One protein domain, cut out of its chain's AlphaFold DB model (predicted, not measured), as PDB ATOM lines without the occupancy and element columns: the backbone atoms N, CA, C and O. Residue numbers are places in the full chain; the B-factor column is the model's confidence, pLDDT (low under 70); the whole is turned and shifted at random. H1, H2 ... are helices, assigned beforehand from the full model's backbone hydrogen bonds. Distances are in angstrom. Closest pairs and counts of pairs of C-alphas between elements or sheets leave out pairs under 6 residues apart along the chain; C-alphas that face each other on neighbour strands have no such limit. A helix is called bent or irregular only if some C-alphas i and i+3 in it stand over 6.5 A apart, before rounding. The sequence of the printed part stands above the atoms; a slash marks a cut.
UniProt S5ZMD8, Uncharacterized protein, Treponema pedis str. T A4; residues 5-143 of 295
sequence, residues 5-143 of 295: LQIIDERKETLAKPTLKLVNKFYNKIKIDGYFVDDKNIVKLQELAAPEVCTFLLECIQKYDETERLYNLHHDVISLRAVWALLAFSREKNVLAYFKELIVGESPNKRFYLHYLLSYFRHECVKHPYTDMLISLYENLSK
ATOM      1  N   LEU A   5     -34.083  14.032 -36.171       89.88
ATOM      2  CA  LEU A   5     -34.747  14.375 -34.918       89.88
ATOM      3  C   LEU A   5     -35.109  13.116 -34.112       89.88
ATOM      4  O   LEU A   5     -34.842  13.072 -32.911       89.88
ATOM      5  N   GLN A   6     -35.639  12.080 -34.765       89.94
ATOM      6  CA  GLN A   6     -35.921  10.765 -34.186       89.94
ATOM      7  C   GLN A   6     -34.636  10.090 -33.709       89.94
ATOM      8  O   GLN A   6     -34.586   9.595 -32.586       89.94
ATOM      9  N   ILE A   7     -33.567  10.121 -34.513       91.56
ATOM     10  CA  ILE A   7     -32.268   9.545 -34.125       91.56
ATOM     11  C   ILE A   7     -31.714  10.225 -32.865       91.56
ATOM     12  O   ILE A   7     -31.164   9.555 -31.990       91.56
ATOM     13  N   ILE A   8     -31.845  11.549 -32.751       94.31
ATOM     14  CA  ILE A   8     -31.438  12.292 -31.551       94.31
ATOM     15  C   ILE A   8     -32.299  11.887 -30.349       94.31
ATOM     16  O   ILE A   8     -31.752  11.645 -29.272       94.31
ATOM     17  N   ASP A   9     -33.621  11.806 -30.521       94.38
ATOM     18  CA  ASP A   9     -34.560  11.466 -29.445       94.38
ATOM     19  C   ASP A   9     -34.315  10.063 -28.880       94.38
ATOM     20  O   ASP A   9     -34.220   9.896 -27.668       94.38
ATOM     21  N   GLU A  10     -34.117   9.071 -29.753       93.50
ATOM     22  CA  GLU A  10     -33.846   7.682 -29.365       93.50
ATOM     23  C   GLU A  10     -32.518   7.543 -28.608       93.50
ATOM     24  O   GLU A  10     -32.408   6.777 -27.649       93.50
ATOM     25  N   ARG A  11     -31.478   8.266 -29.044       94.06
ATOM     26  CA  ARG A  11     -30.116   8.061 -28.533       94.06
ATOM     27  C   ARG A  11     -29.803   8.878 -27.286       94.06
ATOM     28  O   ARG A  11     -28.952   8.455 -26.499       94.06
ATOM     29  N   LYS A  12     -30.459  10.025 -27.074       94.19
ATOM     30  CA  LYS A  12     -30.123  10.929 -25.959       94.19
ATOM     31  C   LYS A  12     -30.317  10.284 -24.584       94.19
ATOM     32  O   LYS A  12     -29.579  10.620 -23.667       94.19
ATOM     33  N   GLU A  13     -31.238   9.327 -24.440       88.88
ATOM     34  CA  GLU A  13     -31.533   8.644 -23.165       88.88
ATOM     35  C   GLU A  13     -30.324   7.885 -22.583       88.88
ATOM     36  O   GLU A  13     -30.276   7.594 -21.392       88.88
ATOM     37  N   THR A  14     -29.308   7.607 -23.406       89.12
ATOM     38  CA  THR A  14     -28.062   6.944 -22.987       89.12
ATOM     39  C   THR A  14     -27.013   7.901 -22.400       89.12
ATOM     40  O   THR A  14     -25.971   7.461 -21.914       89.12
ATOM     41  N   LEU A  15     -27.261   9.215 -22.433       94.94
ATOM     42  CA  LEU A  15     -26.284  10.234 -22.054       94.94
ATOM     43  C   LEU A  15     -26.201  10.452 -20.540       94.94
ATOM     44  O   LEU A  15     -27.192  10.424 -19.809       94.94
ATOM     45  N   ALA A  16     -25.004  10.804 -20.067       95.00
ATOM     46  CA  ALA A  16     -24.815  11.282 -18.702       95.00
ATOM     47  C   ALA A  16     -25.658  12.546 -18.429       95.00
ATOM     48  O   ALA A  16     -25.820  13.399 -19.303       95.00
ATOM     49  N   LYS A  17     -26.146  12.710 -17.187       94.00
ATOM     50  CA  LYS A  17     -27.065  13.802 -16.792       94.00
ATOM     51  C   LYS A  17     -26.642  15.210 -17.261       94.00
ATOM     52  O   LYS A  17     -27.520  15.941 -17.727       94.00
ATOM     53  N   PRO A  18     -25.361  15.628 -17.159       93.81
ATOM     54  CA  PRO A  18     -24.947  16.954 -17.625       93.81
ATOM     55  C   PRO A  18     -25.131  17.130 -19.138       93.81
ATOM     56  O   PRO A  18     -25.734  18.113 -19.571       93.81
ATOM     57  N   THR A  19     -24.694  16.149 -19.930       96.12
ATOM     58  CA  THR A  19     -24.813  16.143 -21.395       96.12
ATOM     59  C   THR A  19     -26.272  16.039 -21.828       96.12
ATOM     60  O   THR A  19     -26.723  16.828 -22.656       96.12
ATOM     61  N   LEU A  20     -27.047  15.151 -21.196       97.06
ATOM     62  CA  LEU A  20     -28.481  14.992 -21.444       97.06
ATOM     63  C   LEU A  20     -29.242  16.311 -21.251       97.06
ATOM     64  O   LEU A  20     -30.123  16.639 -22.042       97.06
ATOM     65  N   LYS A  21     -28.892  17.111 -20.235       96.50
ATOM     66  CA  LYS A  21     -29.515  18.424 -20.007       96.50
ATOM     67  C   LYS A  21     -29.279  19.386 -21.176       96.50
ATOM     68  O   LYS A  21     -30.206  20.099 -21.561       96.50
ATOM     69  N   LEU A  22     -28.066  19.429 -21.729       97.00
ATOM     70  CA  LEU A  22     -27.736  20.285 -22.875       97.00
ATOM     71  C   LEU A  22     -28.392  19.776 -24.163       97.00
ATOM     72  O   LEU A  22     -29.010  20.561 -24.881       97.00
ATOM     73  N   VAL A  23     -28.350  18.463 -24.402       97.25
ATOM     74  CA  VAL A  23     -29.007  17.833 -25.554       97.25
ATOM     75  C   VAL A  23     -30.521  18.032 -25.503       97.25
ATOM     76  O   VAL A  23     -31.106  18.397 -26.513       97.25
ATOM     77  N   ASN A  24     -31.163  17.914 -24.339       96.06
ATOM     78  CA  ASN A  24     -32.594  18.200 -24.203       96.06
ATOM     79  C   ASN A  24     -32.929  19.673 -24.470       96.06
ATOM     80  O   ASN A  24     -33.948  19.962 -25.094       96.06
ATOM     81  N   LYS A  25     -32.075  20.619 -24.052       94.75
ATOM     82  CA  LYS A  25     -32.247  22.037 -24.415       94.75
ATOM     83  C   LYS A  25     -32.166  22.243 -25.928       94.75
ATOM     84  O   LYS A  25     -32.974  22.994 -26.463       94.75
ATOM     85  N   PHE A  26     -31.204  21.605 -26.593       94.75
ATOM     86  CA  PHE A  26     -31.066  21.659 -28.048       94.75
ATOM     87  C   PHE A  26     -32.277  21.026 -28.746       94.75
ATOM     88  O   PHE A  26     -32.950  21.690 -29.529       94.75
ATOM     89  N   TYR A  27     -32.618  19.790 -28.383       94.19
ATOM     90  CA  TYR A  27     -33.743  19.029 -28.923       94.19
ATOM     91  C   TYR A  27     -35.066  19.793 -28.805       94.19
ATOM     92  O   TYR A  27     -35.787  19.944 -29.785       94.19
ATOM     93  N   ASN A  28     -35.359  20.365 -27.633       91.75
ATOM     94  CA  ASN A  28     -36.585  21.134 -27.425       91.75
ATOM     95  C   ASN A  28     -36.642  22.420 -28.263       91.75
ATOM     96  O   ASN A  28     -37.740  22.888 -28.550       91.75
ATOM     97  N   LYS A  29     -35.497  23.000 -28.660       89.25
ATOM     98  CA  LYS A  29     -35.481  24.133 -29.600       89.25
ATOM     99  C   LYS A  29     -35.869  23.679 -31.004       89.25
ATOM    100  O   LYS A  29     -36.669  24.353 -31.634       89.25
ATOM    101  N   ILE A  30     -35.317  22.559 -31.471       88.19
ATOM    102  CA  ILE A  30     -35.448  22.121 -32.870       88.19
ATOM    103  C   ILE A  30     -36.698  21.274 -33.141       88.19
ATOM    104  O   ILE A  30     -37.138  21.203 -34.280       88.19
ATOM    105  N   LYS A  31     -37.296  20.667 -32.107       86.19
ATOM    106  CA  LYS A  31     -38.571  19.936 -32.207       86.19
ATOM    107  C   LYS A  31     -39.753  20.860 -32.516       86.19
ATOM    108  O   LYS A  31     -40.778  20.400 -33.013       86.19
ATOM    109  N   ILE A  32     -39.648  22.140 -32.163       75.56
ATOM    110  CA  ILE A  32     -40.688  23.122 -32.462       75.56
ATOM    111  C   ILE A  32     -40.618  23.433 -33.956       75.56
ATOM    112  O   ILE A  32     -39.613  23.964 -34.436       75.56
ATOM    113  N   ASP A  33     -41.701  23.124 -34.663       62.84
ATOM    114  CA  ASP A  33     -41.864  23.486 -36.065       62.84
ATOM    115  C   ASP A  33     -41.751  25.016 -36.203       62.84
ATOM    116  O   ASP A  33     -42.510  25.768 -35.588       62.84
ATOM    117  N   GLY A  34     -40.718  25.480 -36.915       66.19
ATOM    118  CA  GLY A  34     -40.400  26.904 -37.073       66.19
ATOM    119  C   GLY A  34     -39.086  27.399 -36.450       66.19
ATOM    120  O   GLY A  34     -38.781  28.587 -36.582       66.19
ATOM    121  N   TYR A  35     -38.265  26.556 -35.807       78.75
ATOM    122  CA  TYR A  35     -36.916  26.986 -35.407       78.75
ATOM    123  C   TYR A  35     -36.016  27.210 -36.630       78.75
ATOM    124  O   TYR A  35     -35.618  26.274 -37.319       78.75
ATOM    125  N   PHE A  36     -35.652  28.469 -36.874       80.81
ATOM    126  CA  PHE A  36     -34.735  28.852 -37.942       80.81
ATOM    127  C   PHE A  36     -33.401  29.314 -37.354       80.81
ATOM    128  O   PHE A  36     -33.356  30.193 -36.487       80.81
ATOM    129  N   VAL A  37     -32.302  28.735 -37.839       83.31
ATOM    130  CA  VAL A  37     -30.953  29.189 -37.491       83.31
ATOM    131  C   VAL A  37     -30.642  30.458 -38.287       83.31
ATOM    132  O   VAL A  37     -30.123  30.387 -39.400       83.31
ATOM    133  N   ASP A  38     -31.014  31.604 -37.726       84.31
ATOM    134  CA  ASP A  38     -30.574  32.934 -38.152       84.31
ATOM    135  C   ASP A  38     -29.380  33.416 -37.306       84.31
ATOM    136  O   ASP A  38     -28.966  32.757 -36.343       84.31
ATOM    137  N   ASP A  39     -28.861  34.601 -37.631       83.44
ATOM    138  CA  ASP A  39     -27.759  35.256 -36.909       83.44
ATOM    139  C   ASP A  39     -28.040  35.408 -35.401       83.44
ATOM    140  O   ASP A  39     -27.144  35.337 -34.563       83.44
ATOM    141  N   LYS A  40     -29.309  35.565 -35.007       85.81
ATOM    142  CA  LYS A  40     -29.681  35.691 -33.589       85.81
ATOM    143  C   LYS A  40     -29.682  34.344 -32.877       85.81
ATOM    144  O   LYS A  40     -29.352  34.258 -31.692       85.81
ATOM    145  N   ASN A  41     -30.118  33.292 -33.558       88.50
ATOM    146  CA  ASN A  41     -30.306  31.973 -32.977       88.50
ATOM    147  C   ASN A  41     -29.030  31.137 -32.993       88.50
ATOM    148  O   ASN A  41     -28.876  30.319 -32.084       88.50
ATOM    149  N   ILE A  42     -28.100  31.371 -33.926       90.19
ATOM    150  CA  ILE A  42     -26.797  30.689 -33.936       90.19
ATOM    151  C   ILE A  42     -25.976  31.007 -32.680       90.19
ATOM    152  O   ILE A  42     -25.389  30.105 -32.088       90.19
ATOM    153  N   VAL A  43     -26.021  32.249 -32.183       89.69
ATOM    154  CA  VAL A  43     -25.329  32.651 -30.941       89.69
ATOM    155  C   VAL A  43     -25.819  31.834 -29.738       89.69
ATOM    156  O   VAL A  43     -25.025  31.423 -28.897       89.69
ATOM    157  N   LYS A  44     -27.116  31.509 -29.688       90.56
ATOM    158  CA  LYS A  44     -27.717  30.687 -28.618       90.56
ATOM    159  C   LYS A  44     -27.325  29.207 -28.696       90.56
ATOM    160  O   LYS A  44     -27.620  28.451 -27.774       90.56
ATOM    161  N   LEU A  45     -26.739  28.755 -29.805       92.94
ATOM    162  CA  LEU A  45     -26.237  27.385 -29.933       92.94
ATOM    163  C   LEU A  45     -24.818  27.247 -29.378       92.94
ATOM    164  O   LEU A  45     -24.453  26.157 -28.942       92.94
ATOM    165  N   GLN A  46     -24.051  28.339 -29.312       93.19
ATOM    166  CA  GLN A  46     -22.686  28.341 -28.782       93.19
ATOM    167  C   GLN A  46     -22.622  27.805 -27.345       93.19
ATOM    168  O   GLN A  46     -21.770  26.986 -27.017       93.19
ATOM    169  N   GLU A  47     -23.566  28.219 -26.500       92.25
ATOM    170  CA  GLU A  47     -23.682  27.781 -25.100       92.25
ATOM    171  C   GLU A  47     -24.027  26.284 -24.942       92.25
ATOM    172  O   GLU A  47     -23.910  25.734 -23.847       92.25
ATOM    173  N   LEU A  48     -24.439  25.611 -26.022       95.62
ATOM    174  CA  LEU A  48     -24.757  24.180 -26.041       95.62
ATOM    175  C   LEU A  48     -23.633  23.328 -26.649       95.62
ATOM    176  O   LEU A  48     -23.671  22.107 -26.516       95.62
ATOM    177  N   ALA A  49     -22.635  23.946 -27.288       94.44
ATOM    178  CA  ALA A  49     -21.573  23.275 -28.037       94.44
ATOM    179  C   ALA A  49     -20.446  22.719 -27.142       94.44
ATOM    180  O   ALA A  49     -19.261  22.918 -27.406       94.44
ATOM    181  N   ALA A  50     -20.808  22.014 -26.068       95.94
ATOM    182  CA  ALA A  50     -19.846  21.255 -25.270       95.94
ATOM    183  C   ALA A  50     -19.270  20.076 -26.088       95.94
ATOM    184  O   ALA A  50     -19.996  19.530 -26.927       95.94
ATOM    185  N   PRO A  51     -18.014  19.646 -25.850       96.12
ATOM    186  CA  PRO A  51     -17.381  18.552 -26.597       96.12
ATOM    187  C   PRO A  51     -18.218  17.265 -26.659       96.12
ATOM    188  O   PRO A  51     -18.435  16.687 -27.723       96.12
ATOM    189  N   GLU A  52     -18.803  16.857 -25.533       95.94
ATOM    190  CA  GLU A  52     -19.626  15.647 -25.438       95.94
ATOM    191  C   GLU A  52     -20.939  15.784 -26.218       95.94
ATOM    192  O   GLU A  52     -21.428  14.812 -26.792       95.94
ATOM    193  N   VAL A  53     -21.505  16.996 -26.270       97.38
ATOM    194  CA  VAL A  53     -22.695  17.296 -27.081       97.38
ATOM    195  C   VAL A  53     -22.339  17.258 -28.565       97.38
ATOM    196  O   VAL A  53     -23.081  16.676 -29.352       97.38
ATOM    197  N   CYS A  54     -21.199  17.838 -28.949       97.62
ATOM    198  CA  CYS A  54     -20.732  17.833 -30.333       97.62
ATOM    199  C   CYS A  54     -20.434  16.413 -30.818       97.62
ATOM    200  O   CYS A  54     -20.862  16.043 -31.906       97.62
ATOM    201  N   THR A  55     -19.765  15.600 -29.998       96.81
ATOM    202  CA  THR A  55     -19.504  14.187 -30.299       96.81
ATOM    203  C   THR A  55     -20.810  13.414 -30.475       96.81
ATOM    204  O   THR A  55     -21.000  12.765 -31.500       96.81
ATOM    205  N   PHE A  56     -21.756  13.554 -29.542       97.50
ATOM    206  CA  PHE A  56     -23.065  12.911 -29.648       97.50
ATOM    207  C   PHE A  56     -23.812  13.303 -30.935       97.50
ATOM    208  O   PHE A  56     -24.289  12.439 -31.670       97.50
ATOM    209  N   LEU A  57     -23.891  14.602 -31.241       97.44
ATOM    210  CA  LEU A  57     -24.584  15.084 -32.438       97.44
ATOM    211  C   LEU A  57     -23.872  14.671 -33.733       97.44
ATOM    212  O   LEU A  57     -24.550  14.398 -34.725       97.44
ATOM    213  N   LEU A  58     -22.538  14.576 -33.722       97.06
ATOM    214  CA  LEU A  58     -21.763  14.034 -34.836       97.06
ATOM    215  C   LEU A  58     -22.114  12.560 -35.092       97.06
ATOM    216  O   LEU A  58     -22.338  12.163 -36.232       97.06
ATOM    217  N   GLU A  59     -22.219  11.744 -34.048       95.88
ATOM    218  CA  GLU A  59     -22.619  10.346 -34.216       95.88
ATOM    219  C   GLU A  59     -24.068  10.221 -34.712       95.88
ATOM    220  O   GLU A  59     -24.385   9.314 -35.484       95.88
ATOM    221  N   CYS A  60     -24.971  11.099 -34.265       94.69
ATOM    222  CA  CYS A  60     -26.355  11.130 -34.740       94.69
ATOM    223  C   CYS A  60     -26.432  11.488 -36.227       94.69
ATOM    224  O   CYS A  60     -27.122  10.794 -36.972       94.69
ATOM    225  N   ILE A  61     -25.710  12.524 -36.669       91.38
ATOM    226  CA  ILE A  61     -25.717  12.920 -38.080       91.38
ATOM    227  C   ILE A  61     -25.040  11.869 -38.961       91.38
ATOM    228  O   ILE A  61     -25.563  11.548 -40.016       91.38
ATOM    229  N   GLN A  62     -23.959  11.230 -38.504       90.56
ATOM    230  CA  GLN A  62     -23.350  10.114 -39.232       90.56
ATOM    231  C   GLN A  62     -24.315   8.935 -39.379       90.56
ATOM    232  O   GLN A  62     -24.412   8.357 -40.457       90.56
ATOM    233  N   LYS A  63     -25.095   8.622 -38.333       89.94
ATOM    234  CA  LYS A  63     -26.125   7.584 -38.422       89.94
ATOM    235  C   LYS A  63     -27.254   7.966 -39.379       89.94
ATOM    236  O   LYS A  63     -27.786   7.111 -40.081       89.94
ATOM    237  N   TYR A  64     -27.620   9.243 -39.404       86.62
ATOM    238  CA  TYR A  64     -28.589   9.782 -40.353       86.62
ATOM    239  C   TYR A  64     -28.077   9.713 -41.801       86.62
ATOM    240  O   TYR A  64     -28.840   9.378 -42.703       86.62
ATOM    241  N   ASP A  65     -26.783   9.950 -42.028       82.69
ATOM    242  CA  ASP A  65     -26.139   9.872 -43.347       82.69
ATOM    243  C   ASP A  65     -26.163   8.455 -43.952       82.69
ATOM    244  O   ASP A  65     -26.058   8.324 -45.170       82.69
ATOM    245  N   GLU A  66     -26.328   7.408 -43.134       83.19
ATOM    246  CA  GLU A  66     -26.508   6.019 -43.588       83.19
ATOM    247  C   GLU A  66     -27.923   5.733 -44.119       83.19
ATOM    248  O   GLU A  66     -28.154   4.692 -44.738       83.19
ATOM    249  N   THR A  67     -28.895   6.608 -43.848       77.19
ATOM    250  CA  THR A  67     -30.277   6.408 -44.297       77.19
ATOM    251  C   THR A  67     -30.437   6.768 -45.777       77.19
ATOM    252  O   THR A  67     -29.718   7.615 -46.309       77.19
ATOM    253  N   GLU A  68     -31.392   6.130 -46.465       66.81
ATOM    254  CA  GLU A  68     -31.743   6.491 -47.842       66.81
ATOM    255  C   GLU A  68     -32.322   7.910 -47.855       66.81
ATOM    256  O   GLU A  68     -33.480   8.146 -47.511       66.81
ATOM    257  N   ARG A  69     -31.474   8.883 -48.184       62.22
ATOM    258  CA  ARG A  69     -31.859  10.286 -48.230       62.22
ATOM    259  C   ARG A  69     -32.585  10.563 -49.542       62.22
ATOM    260  O   ARG A  69     -31.967  10.638 -50.603       62.22
ATOM    261  N   LEU A  70     -33.886  10.804 -49.451       53.69
ATOM    262  CA  LEU A  70     -34.631  11.505 -50.489       53.69
ATOM    263  C   LEU A  70     -34.432  13.012 -50.254       53.69
ATOM    264  O   LEU A  70     -35.230  13.676 -49.597       53.69
ATOM    265  N   TYR A  71     -33.284  13.538 -50.697       50.06
ATOM    266  CA  TYR A  71     -32.862  14.939 -50.505       50.06
ATOM    267  C   TYR A  71     -33.855  15.967 -51.077       50.06
ATOM    268  O   TYR A  71     -33.908  17.110 -50.624       50.06
ATOM    269  N   ASN A  72     -34.654  15.531 -52.050       48.53
ATOM    270  CA  ASN A  72     -35.760  16.236 -52.692       48.53
ATOM    271  C   ASN A  72     -37.025  16.336 -51.818       48.53
ATOM    272  O   ASN A  72     -37.889  17.161 -52.093       48.53
ATOM    273  N   LEU A  73     -37.153  15.535 -50.755       50.38
ATOM    274  CA  LEU A  73     -38.362  15.518 -49.931       50.38
ATOM    275  C   LEU A  73     -38.342  16.504 -48.753       50.38
ATOM    276  O   LEU A  73     -39.331  16.602 -48.036       50.38
ATOM    277  N   HIS A  74     -37.260  17.266 -48.546       55.88
ATOM    278  CA  HIS A  74     -37.160  18.362 -47.559       55.88
ATOM    279  C   HIS A  74     -37.496  18.032 -46.087       55.88
ATOM    280  O   HIS A  74     -37.391  18.923 -45.242       55.88
ATOM    281  N   HIS A  75     -37.855  16.790 -45.746       56.88
ATOM    282  CA  HIS A  75     -38.547  16.466 -44.495       56.88
ATOM    283  C   HIS A  75     -37.733  16.707 -43.213       56.88
ATOM    284  O   HIS A  75     -38.311  16.681 -42.135       56.88
ATOM    285  N   ASP A  76     -36.425  16.981 -43.300       70.50
ATOM    286  CA  ASP A  76     -35.573  17.142 -42.115       70.50
ATOM    287  C   ASP A  76     -34.475  18.218 -42.245       70.50
ATOM    288  O   ASP A  76     -33.483  18.252 -41.512       70.50
ATOM    289  N   VAL A  77     -34.646  19.153 -43.187       77.25
ATOM    290  CA  VAL A  77     -33.665  20.231 -43.407       77.25
ATOM    291  C   VAL A  77     -33.473  21.104 -42.159       77.25
ATOM    292  O   VAL A  77     -32.383  21.628 -41.934       77.25
ATOM    293  N   ILE A  78     -34.509  21.245 -41.326       80.31
ATOM    294  CA  ILE A  78     -34.481  22.062 -40.106       80.31
ATOM    295  C   ILE A  78     -33.517  21.465 -39.073       80.31
ATOM    296  O   ILE A  78     -32.603  22.162 -38.618       80.31
ATOM    297  N   SER A  79     -33.666  20.178 -38.742       86.75
ATOM    298  CA  SER A  79     -32.805  19.498 -37.765       86.75
ATOM    299  C   SER A  79     -31.360  19.460 -38.247       86.75
ATOM    300  O   SER A  79     -30.443  19.773 -37.487       86.75
ATOM    301  N   LEU A  80     -31.156  19.154 -39.532       87.06
ATOM    302  CA  LEU A  80     -29.836  19.097 -40.154       87.06
ATOM    303  C   LEU A  80     -29.103  20.440 -40.048       87.06
ATOM    304  O   LEU A  80     -27.955  20.511 -39.603       87.06
ATOM    305  N   ARG A  81     -29.803  21.529 -40.384       87.88
ATOM    306  CA  ARG A  81     -29.291  22.897 -40.278       87.88
ATOM    307  C   ARG A  81     -28.910  23.268 -38.850       87.88
ATOM    308  O   ARG A  81     -27.858  23.873 -38.656       87.88
ATOM    309  N   ALA A  82     -29.734  22.913 -37.869       91.12
ATOM    310  CA  ALA A  82     -29.463  23.204 -36.467       91.12
ATOM    311  C   ALA A  82     -28.273  22.408 -35.917       91.12
ATOM    312  O   ALA A  82     -27.445  22.969 -35.196       91.12
ATOM    313  N   VAL A  83     -28.151  21.129 -36.288       93.62
ATOM    314  CA  VAL A  83     -27.009  20.292 -35.896       93.62
ATOM    315  C   VAL A  83     -25.716  20.838 -36.492       93.62
ATOM    316  O   VAL A  83     -24.756  21.043 -35.752       93.62
ATOM    317  N   TRP A  84     -25.685  21.163 -37.788       93.50
ATOM    318  CA  TRP A  84     -24.501  21.776 -38.397       93.50
ATOM    319  C   TRP A  84     -24.126  23.114 -37.765       93.50
ATOM    320  O   TRP A  84     -22.945  23.358 -37.530       93.50
ATOM    321  N   ALA A  85     -25.103  23.966 -37.458       94.31
ATOM    322  CA  ALA A  85     -24.843  25.251 -36.821       94.31
ATOM    323  C   ALA A  85     -24.212  25.103 -35.429       94.31
ATOM    324  O   ALA A  85     -23.290  25.841 -35.094       94.31
ATOM    325  N   LEU A  86     -24.663  24.127 -34.631       96.19
ATOM    326  CA  LEU A  86     -24.051  23.831 -33.333       96.19
ATOM    327  C   LEU A  86     -22.647  23.236 -33.510       96.19
ATOM    328  O   LEU A  86     -21.695  23.709 -32.889       96.19
ATOM    329  N   LEU A  87     -22.494  22.248 -34.397       96.81
ATOM    330  CA  LEU A  87     -21.201  21.614 -34.671       96.81
ATOM    331  C   LEU A  87     -20.154  22.603 -35.202       96.81
ATOM    332  O   LEU A  87     -18.966  22.405 -34.954       96.81
ATOM    333  N   ALA A  88     -20.563  23.690 -35.865       96.12
ATOM    334  CA  ALA A  88     -19.660  24.733 -36.354       96.12
ATOM    335  C   ALA A  88     -18.851  25.426 -35.233       96.12
ATOM    336  O   ALA A  88     -17.794  26.009 -35.489       96.12
ATOM    337  N   PHE A  89     -19.290  25.346 -33.974       96.44
ATOM    338  CA  PHE A  89     -18.509  25.841 -32.837       96.44
ATOM    339  C   PHE A  89     -17.404  24.873 -32.390       96.44
ATOM    340  O   PHE A  89     -16.445  25.305 -31.750       96.44
ATOM    341  N   SER A  90     -17.489  23.588 -32.745       95.94
ATOM    342  CA  SER A  90     -16.486  22.598 -32.350       95.94
ATOM    343  C   SER A  90     -15.176  22.766 -33.123       95.94
ATOM    344  O   SER A  90     -15.130  23.219 -34.271       95.94
ATOM    345  N   ARG A  91     -14.078  22.389 -32.468       95.00
ATOM    346  CA  ARG A  91     -12.723  22.322 -33.040       95.00
ATOM    347  C   ARG A  91     -12.127  20.924 -32.957       95.00
ATOM    348  O   ARG A  91     -10.937  20.741 -33.208       95.00
ATOM    349  N   GLU A  92     -12.942  19.937 -32.606       96.12
ATOM    350  CA  GLU A  92     -12.497  18.556 -32.537       96.12
ATOM    351  C   GLU A  92     -12.186  17.999 -33.928       96.12
ATOM    352  O   GLU A  92     -12.845  18.310 -34.924       96.12
ATOM    353  N   LYS A  93     -11.153  17.154 -34.002       96.31
ATOM    354  CA  LYS A  93     -10.628  16.645 -35.276       96.31
ATOM    355  C   LYS A  93     -11.668  15.852 -36.070       96.31
ATOM    356  O   LYS A  93     -11.689  15.957 -37.290       96.31
ATOM    357  N   ASN A  94     -12.517  15.080 -35.397       96.00
ATOM    358  CA  ASN A  94     -13.613  14.307 -35.994       96.00
ATOM    359  C   ASN A  94     -14.700  15.214 -36.601       96.00
ATOM    360  O   ASN A  94     -15.119  14.977 -37.731       96.00
ATOM    361  N   VAL A  95     -15.098  16.287 -35.908       96.38
ATOM    362  CA  VAL A  95     -16.078  17.261 -36.420       96.38
ATOM    363  C   VAL A  95     -15.505  18.021 -37.618       96.38
ATOM    364  O   VAL A  95     -16.166  18.169 -38.647       96.38
ATOM    365  N   LEU A  96     -14.241  18.445 -37.538       95.88
ATOM    366  CA  LEU A  96     -13.558  19.075 -38.668       95.88
ATOM    367  C   LEU A  96     -13.380  18.103 -39.844       95.88
ATOM    368  O   LEU A  96     -13.512  18.510 -40.994       95.88
ATOM    369  N   ALA A  97     -13.095  16.826 -39.601       94.06
ATOM    370  CA  ALA A  97     -13.023  15.831 -40.670       94.06
ATOM    371  C   ALA A  97     -14.378  15.677 -41.376       94.06
ATOM    372  O   ALA A  97     -14.425  15.710 -42.604       94.06
ATOM    373  N   TYR A  98     -15.469  15.621 -40.607       93.12
ATOM    374  CA  TYR A  98     -16.829  15.559 -41.138       93.12
ATOM    375  C   TYR A  98     -17.165  16.765 -42.022       93.12
ATOM    376  O   TYR A  98     -17.581  16.592 -43.165       93.12
ATOM    377  N   PHE A  99     -16.920  17.995 -41.552       92.81
ATOM    378  CA  PHE A  99     -17.169  19.178 -42.382       92.81
ATOM    379  C   PHE A  99     -16.286  19.220 -43.625       92.81
ATOM    380  O   PHE A  99     -16.751  19.624 -44.687       92.81
ATOM    381  N   LYS A 100     -15.026  18.785 -43.532       91.31
ATOM    382  CA  LYS A 100     -14.154  18.707 -44.706       91.31
ATOM    383  C   LYS A 100     -14.727  17.742 -45.744       91.31
ATOM    384  O   LYS A 100     -14.809  18.102 -46.912       91.31
ATOM    385  N   GLU A 101     -15.167  16.558 -45.326       88.88
ATOM    386  CA  GLU A 101     -15.829  15.597 -46.214       88.88
ATOM    387  C   GLU A 101     -17.129  16.167 -46.804       88.88
ATOM    388  O   GLU A 101     -17.389  16.004 -47.990       88.88
ATOM    389  N   LEU A 102     -17.916  16.904 -46.021       86.50
ATOM    390  CA  LEU A 102     -19.136  17.561 -46.498       86.50
ATOM    391  C   LEU A 102     -18.844  18.606 -47.596       86.50
ATOM    392  O   LEU A 102     -19.606  18.720 -48.554       86.50
ATOM    393  N   ILE A 103     -17.730  19.340 -47.478       86.38
ATOM    394  CA  ILE A 103     -17.329  20.410 -48.407       86.38
ATOM    395  C   ILE A 103     -16.671  19.857 -49.676       86.38
ATOM    396  O   ILE A 103     -17.066  20.220 -50.784       86.38
ATOM    397  N   VAL A 104     -15.644  19.014 -49.524       85.00
ATOM    398  CA  VAL A 104     -14.801  18.555 -50.645       85.00
ATOM    399  C   VAL A 104     -14.997  17.086 -51.008       85.00
ATOM    400  O   VAL A 104     -14.441  16.636 -52.004       85.00
ATOM    401  N   GLY A 105     -15.788  16.331 -50.246       76.44
ATOM    402  CA  GLY A 105     -16.029  14.912 -50.504       76.44
ATOM    403  C   GLY A 105     -16.728  14.668 -51.837       76.44
ATOM    404  O   GLY A 105     -17.374  15.556 -52.397       76.44
ATOM    405  N   GLU A 106     -16.573  13.456 -52.361       66.62
ATOM    406  CA  GLU A 106     -16.984  13.099 -53.724       66.62
ATOM    407  C   GLU A 106     -18.491  12.905 -53.882       66.62
ATOM    408  O   GLU A 106     -18.977  12.896 -55.004       66.62
ATOM    409  N   SER A 107     -19.243  12.788 -52.782       65.81
ATOM    410  CA  SER A 107     -20.694  12.601 -52.825       65.81
ATOM    411  C   SER A 107     -21.389  13.909 -53.235       65.81
ATOM    412  O   SER A 107     -21.492  14.821 -52.406       65.81
ATOM    413  N   PRO A 108     -21.925  14.020 -54.469       59.75
ATOM    414  CA  PRO A 108     -22.603  15.240 -54.921       59.75
ATOM    415  C   PRO A 108     -23.810  15.561 -54.030       59.75
ATOM    416  O   PRO A 108     -24.103  16.717 -53.739       59.75
ATOM    417  N   ASN A 109     -24.432  14.511 -53.494       58.44
ATOM    418  CA  ASN A 109     -25.595  14.570 -52.623       58.44
ATOM    419  C   ASN A 109     -25.294  15.223 -51.259       58.44
ATOM    420  O   ASN A 109     -26.164  15.852 -50.661       58.44
ATOM    421  N   LYS A 110     -24.048  15.142 -50.767       61.62
ATOM    422  CA  LYS A 110     -23.621  15.798 -49.517       61.62
ATOM    423  C   LYS A 110     -23.395  17.307 -49.680       61.62
ATOM    424  O   LYS A 110     -23.496  18.047 -48.704       61.62
ATOM    425  N   ARG A 111     -23.165  17.781 -50.910       66.25
ATOM    426  CA  ARG A 111     -22.908  19.197 -51.229       66.25
ATOM    427  C   ARG A 111     -24.183  20.032 -51.396       66.25
ATOM    428  O   ARG A 111     -24.106  21.242 -51.578       66.25
ATOM    429  N   PHE A 112     -25.361  19.418 -51.307       66.44
ATOM    430  CA  PHE A 112     -26.642  20.067 -51.595       66.44
ATOM    431  C   PHE A 112     -26.985  21.248 -50.664       66.44
ATOM    432  O   PHE A 112     -27.742  22.135 -51.043       66.44
ATOM    433  N   TYR A 113     -26.401  21.318 -49.466       73.00
ATOM    434  CA  TYR A 113     -26.740  22.327 -48.452       73.00
ATOM    435  C   TYR A 113     -25.562  23.224 -48.036       73.00
ATOM    436  O   TYR A 113     -25.590  23.834 -46.965       73.00
ATOM    437  N   LEU A 114     -24.521  23.326 -48.871       77.38
ATOM    438  CA  LEU A 114     -23.294  24.064 -48.538       77.38
ATOM    439  C   LEU A 114     -23.534  25.548 -48.189       77.38
ATOM    440  O   LEU A 114     -22.739  26.136 -47.459       77.38
ATOM    441  N   HIS A 115     -24.631  26.154 -48.651       80.19
ATOM    442  CA  HIS A 115     -24.899  27.579 -48.444       80.19
ATOM    443  C   HIS A 115     -25.225  27.863 -46.980       80.19
ATOM    444  O   HIS A 115     -24.748  28.840 -46.405       80.19
ATOM    445  N   TYR A 116     -25.970  26.956 -46.345       82.56
ATOM    446  CA  TYR A 116     -26.250  27.044 -44.919       82.56
ATOM    447  C   TYR A 116     -24.961  26.966 -44.099       82.56
ATOM    448  O   TYR A 116     -24.781  27.756 -43.177       82.56
ATOM    449  N   LEU A 117     -24.021  26.090 -44.476       87.88
ATOM    450  CA  LEU A 117     -22.711  26.030 -43.818       87.88
ATOM    451  C   LEU A 117     -21.938  27.336 -43.974       87.88
ATOM    452  O   LEU A 117     -21.343  27.803 -43.009       87.88
ATOM    453  N   LEU A 118     -21.953  27.927 -45.172       88.38
ATOM    454  CA  LEU A 118     -21.276  29.193 -45.427       88.38
ATOM    455  C   LEU A 118     -21.831  30.307 -44.527       88.38
ATOM    456  O   LEU A 118     -21.041  31.040 -43.933       88.38
ATOM    457  N   SER A 119     -23.158  30.400 -44.379       86.69
ATOM    458  CA  SER A 119     -23.802  31.344 -43.453       86.69
ATOM    459  C   SER A 119     -23.303  31.146 -42.018       86.69
ATOM    460  O   SER A 119     -22.871  32.105 -41.379       86.69
ATOM    461  N   TYR A 120     -23.259  29.903 -41.535       90.69
ATOM    462  CA  TYR A 120     -22.821  29.618 -40.167       90.69
ATOM    463  C   TYR A 120     -21.331  29.908 -39.967       90.69
ATOM    464  O   TYR A 120     -20.937  30.518 -38.979       90.69
ATOM    465  N   PHE A 121     -20.485  29.501 -40.911       93.00
ATOM    466  CA  PHE A 121     -19.029  29.611 -40.795       93.00
ATOM    467  C   PHE A 121     -18.541  31.060 -40.875       93.00
ATOM    468  O   PHE A 121     -17.548  31.409 -40.230       93.00
ATOM    469  N   ARG A 122     -19.244  31.904 -41.641       90.69
ATOM    470  CA  ARG A 122     -18.973  33.344 -41.744       90.69
ATOM    471  C   ARG A 122     -19.447  34.139 -40.528       90.69
ATOM    472  O   ARG A 122     -19.015  35.278 -40.373       90.69
ATOM    473  N   HIS A 123     -20.304  33.570 -39.680       91.69
ATOM    474  CA  HIS A 123     -20.816  34.282 -38.516       91.69
ATOM    475  C   HIS A 123     -19.682  34.631 -37.535       91.69
ATOM    476  O   HIS A 123     -18.817  33.806 -37.220       91.69
ATOM    477  N   GLU A 124     -19.697  35.863 -37.020       89.81
ATOM    478  CA  GLU A 124     -18.589  36.459 -36.259       89.81
ATOM    479  C   GLU A 124     -18.213  35.695 -34.979       89.81
ATOM    480  O   GLU A 124     -17.043  35.670 -34.588       89.81
ATOM    481  N   CYS A 125     -19.187  35.043 -34.337       90.94
ATOM    482  CA  CYS A 125     -18.963  34.247 -33.129       90.94
ATOM    483  C   CYS A 125     -18.471  32.821 -33.420       90.94
ATOM    484  O   CYS A 125     -17.959  32.165 -32.515       90.94
ATOM    485  N   VAL A 126     -18.603  32.345 -34.664       92.88
ATOM    486  CA  VAL A 126     -18.221  30.984 -35.048       92.88
ATOM    487  C   VAL A 126     -16.750  30.937 -35.427       92.88
ATOM    488  O   VAL A 126     -16.040  30.110 -34.874       92.88
ATOM    489  N   LYS A 127     -16.270  31.804 -36.336       86.56
ATOM    490  CA  LYS A 127     -14.869  31.823 -36.827       86.56
ATOM    491  C   LYS A 127     -14.353  30.430 -37.229       86.56
ATOM    492  O   LYS A 127     -13.352  29.948 -36.688       86.56
ATOM    493  N   HIS A 128     -15.082  29.734 -38.103       95.25
ATOM    494  CA  HIS A 128     -14.757  28.354 -38.480       95.25
ATOM    495  C   HIS A 128     -13.457  28.279 -39.317       95.25
ATOM    496  O   HIS A 128     -13.262  29.101 -40.208       95.25
ATOM    497  N   PRO A 129     -12.569  27.283 -39.116       94.75
ATOM    498  CA  PRO A 129     -11.303  27.182 -39.859       94.75
ATOM    499  C   PRO A 129     -11.448  26.921 -41.370       94.75
ATOM    500  O   PRO A 129     -10.480  27.062 -42.110       94.75
ATOM    501  N   TYR A 130     -12.633  26.527 -41.843       95.12
ATOM    502  CA  TYR A 130     -12.902  26.273 -43.268       95.12
ATOM    503  C   TYR A 130     -13.722  27.364 -43.959       95.12
ATOM    504  O   TYR A 130     -14.209  27.140 -45.067       95.12
ATOM    505  N   THR A 131     -13.884  28.534 -43.336       93.75
ATOM    506  CA  THR A 131     -14.622  29.649 -43.945       93.75
ATOM    507  C   THR A 131     -14.049  30.021 -45.315       93.75
ATOM    508  O   THR A 131     -14.792  30.022 -46.293       93.75
ATOM    509  N   ASP A 132     -12.732  30.212 -45.429       92.94
ATOM    510  CA  ASP A 132     -12.094  30.616 -46.695       92.94
ATOM    511  C   ASP A 132     -12.193  29.540 -47.788       92.94
ATOM    512  O   ASP A 132     -12.341  29.848 -48.973       92.94
ATOM    513  N   MET A 133     -12.171  28.262 -47.393       91.50
ATOM    514  CA  MET A 133     -12.365  27.133 -48.309       91.50
ATOM    515  C   MET A 133     -13.776  27.146 -48.908       91.50
ATOM    516  O   MET A 133     -13.929  26.994 -50.121       91.50
ATOM    517  N   LEU A 134     -14.801  27.351 -48.074       88.75
ATOM    518  CA  LEU A 134     -16.186  27.453 -48.533       88.75
ATOM    519  C   LEU A 134     -16.416  28.694 -49.399       88.75
ATOM    520  O   LEU A 134     -17.104  28.587 -50.412       88.75
ATOM    521  N   ILE A 135     -15.828  29.838 -49.034       90.38
ATOM    522  CA  ILE A 135     -15.878  31.062 -49.847       90.38
ATOM    523  C   ILE A 135     -15.310  30.780 -51.239       90.38
ATOM    524  O   ILE A 135     -16.007  30.983 -52.229       90.38
ATOM    525  N   SER A 136     -14.100  30.222 -51.317       90.06
ATOM    526  CA  SER A 136     -13.429  29.928 -52.593       90.06
ATOM    527  C   SER A 136     -14.241  28.969 -53.472       90.06
ATOM    528  O   SER A 136     -14.317  29.131 -54.692       90.06
ATOM    529  N   LEU A 137     -14.871  27.960 -52.861       86.38
ATOM    530  CA  LEU A 137     -15.753  27.034 -53.566       86.38
ATOM    531  C   LEU A 137     -16.976  27.765 -54.142       86.38
ATOM    532  O   LEU A 137     -17.280  27.617 -55.325       86.38
ATOM    533  N   TYR A 138     -17.648  28.580 -53.328       83.69
ATOM    534  CA  TYR A 138     -18.834  29.324 -53.746       83.69
ATOM    535  C   TYR A 138     -18.543  30.392 -54.794       83.69
ATOM    536  O   TYR A 138     -19.340  30.560 -55.713       83.69
ATOM    537  N   GLU A 139     -17.412  31.087 -54.706       87.94
ATOM    538  CA  GLU A 139     -17.006  32.063 -55.718       87.94
ATOM    539  C   GLU A 139     -16.835  31.406 -57.088       87.94
ATOM    540  O   GLU A 139     -17.279  31.957 -58.094       87.94
ATOM    541  N   ASN A 140     -16.265  30.200 -57.138       86.56
ATOM    542  CA  ASN A 140     -16.148  29.457 -58.388       86.56
ATOM    543  C   ASN A 140     -17.498  28.953 -58.901       86.56
ATOM    544  O   ASN A 140     -17.765  29.090 -60.091       86.56
ATOM    545  N   LEU A 141     -18.361  28.438 -58.020       81.94
ATOM    546  CA  LEU A 141     -19.707  27.997 -58.400       81.94
ATOM    547  C   LEU A 141     -20.559  29.160 -58.920       81.94
ATOM    548  O   LEU A 141     -21.209  29.031 -59.952       81.94
ATOM    549  N   SER A 142     -20.520  30.310 -58.242       85.38
ATOM    550  CA  SER A 142     -21.368  31.471 -58.542       85.38
ATOM    551  C   SER A 142     -21.214  31.998 -59.968       85.38
ATOM    552  O   SER A 142     -22.187  32.488 -60.531       85.38
ATOM    553  N   LYS A 143     -20.034  31.828 -60.581       85.06
ATOM    554  CA  LYS A 143     -19.758  32.220 -61.974       85.06
ATOM    555  C   LYS A 143     -20.671  31.519 -62.975       85.06
ATOM    556  O   LYS A 143     -20.958  32.077 -64.026       85.06
TER     557      LYS A 143
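What this domain is: This is residues 5 to 143 of the 295 residues of an uncharacterized protein of Treponema pedis str. T A4 (UniProt S5ZMD8). A compact cluster of crossing helices is built round the hairpin of H4 and H5, with H5 near the middle. The hairpin of H1 and H2 packs on one end of this core, H6 and H7 pack at the other end, H3 packs on H5, and H8 reaches outward beyond H7 to the far end of the long axis. The 139 printed residues hold eight named helices, H1 to H8 in order along the chain, and no named strand; the class is all helix, with 95 residues in helices. The whole is compact, with a radius of gyration of the C-alphas of 14.5 A and spans of 48 by 34 by 30 A.

Where its parts are: Find C-alpha 5 at (-34.747, 14.375, -34.918); there H1 begins and runs to residue 12. H2 follows, residues 17 to 30, 19.9 A long, and then H3, residues 39 to 46. Look next at C-alpha 51 at (-17.381, 18.552, -26.597), where H4 starts; it runs 20.8 A to residue 65. H5 is residues 77 to 87, 15.3 A long, and H6 is residues 93 to 104, 16.0 A long. H7, residues 108 to 122, is 22.7 A long and irregular: C-alphas 112 and 115 are 8.3 A apart. H8, residues 131 to 142, is 16.2 A long and ends with C-alpha 142 at (-21.368, 31.471, -58.542).

How they stand to each other: Begin with H4 and H5, the hubs, which touch four helices each. They form a helical hairpin, closest at the C-alphas of Cys 54 and Leu 87, 5.8 A, at a shallow tilt of 34.6 degrees, only just short of steep. H1 touches H4, closest at the C-alphas of Ile 8 and Cys 60, 6.1 A. H1 and H2 form another helical hairpin, at a shallow tilt of 10 degrees, with the C-alphas of Lys 12 and Leu 20 closest at 6.3 A. H3 touches H5 at the C-alphas of Leu 45 and Leu 86, the closest, 5.4 A. H7 touches H5 with residues 116 to 120 alone; the closest C-alphas, of Ala 85 and Tyr 120, are 5.9 A apart. H6 touches H7 at a steep tilt of 64 degrees, closest at the C-alphas of Leu 102 and Lys 110, 5.7 A. H8 touches H7 with residues 131 to 135 alone, closest at the C-alphas of Phe 121 and Thr 131, 5.4 A, and is apart from H5. In H1, H2, H4, H5, H6 and H8 every O i to N i+4 pair is within hydrogen-bond range; in H3 it is 1 of 4, beside 3 of 5 O i to N i+3 pairs, and in H7 5 of 11, beside 8 of 12.

The domain as a whole: The two C-alphas farthest apart are those of Lys 17 and Lys 143, 49.3 A. The printed part has no cut, and the link from H4 to H5, 11 residues, is the long one. Mean pLDDT of the printed part is 86.6; look for values under 70 at residues 33 to 34, 68 to 75 and 106 to 112.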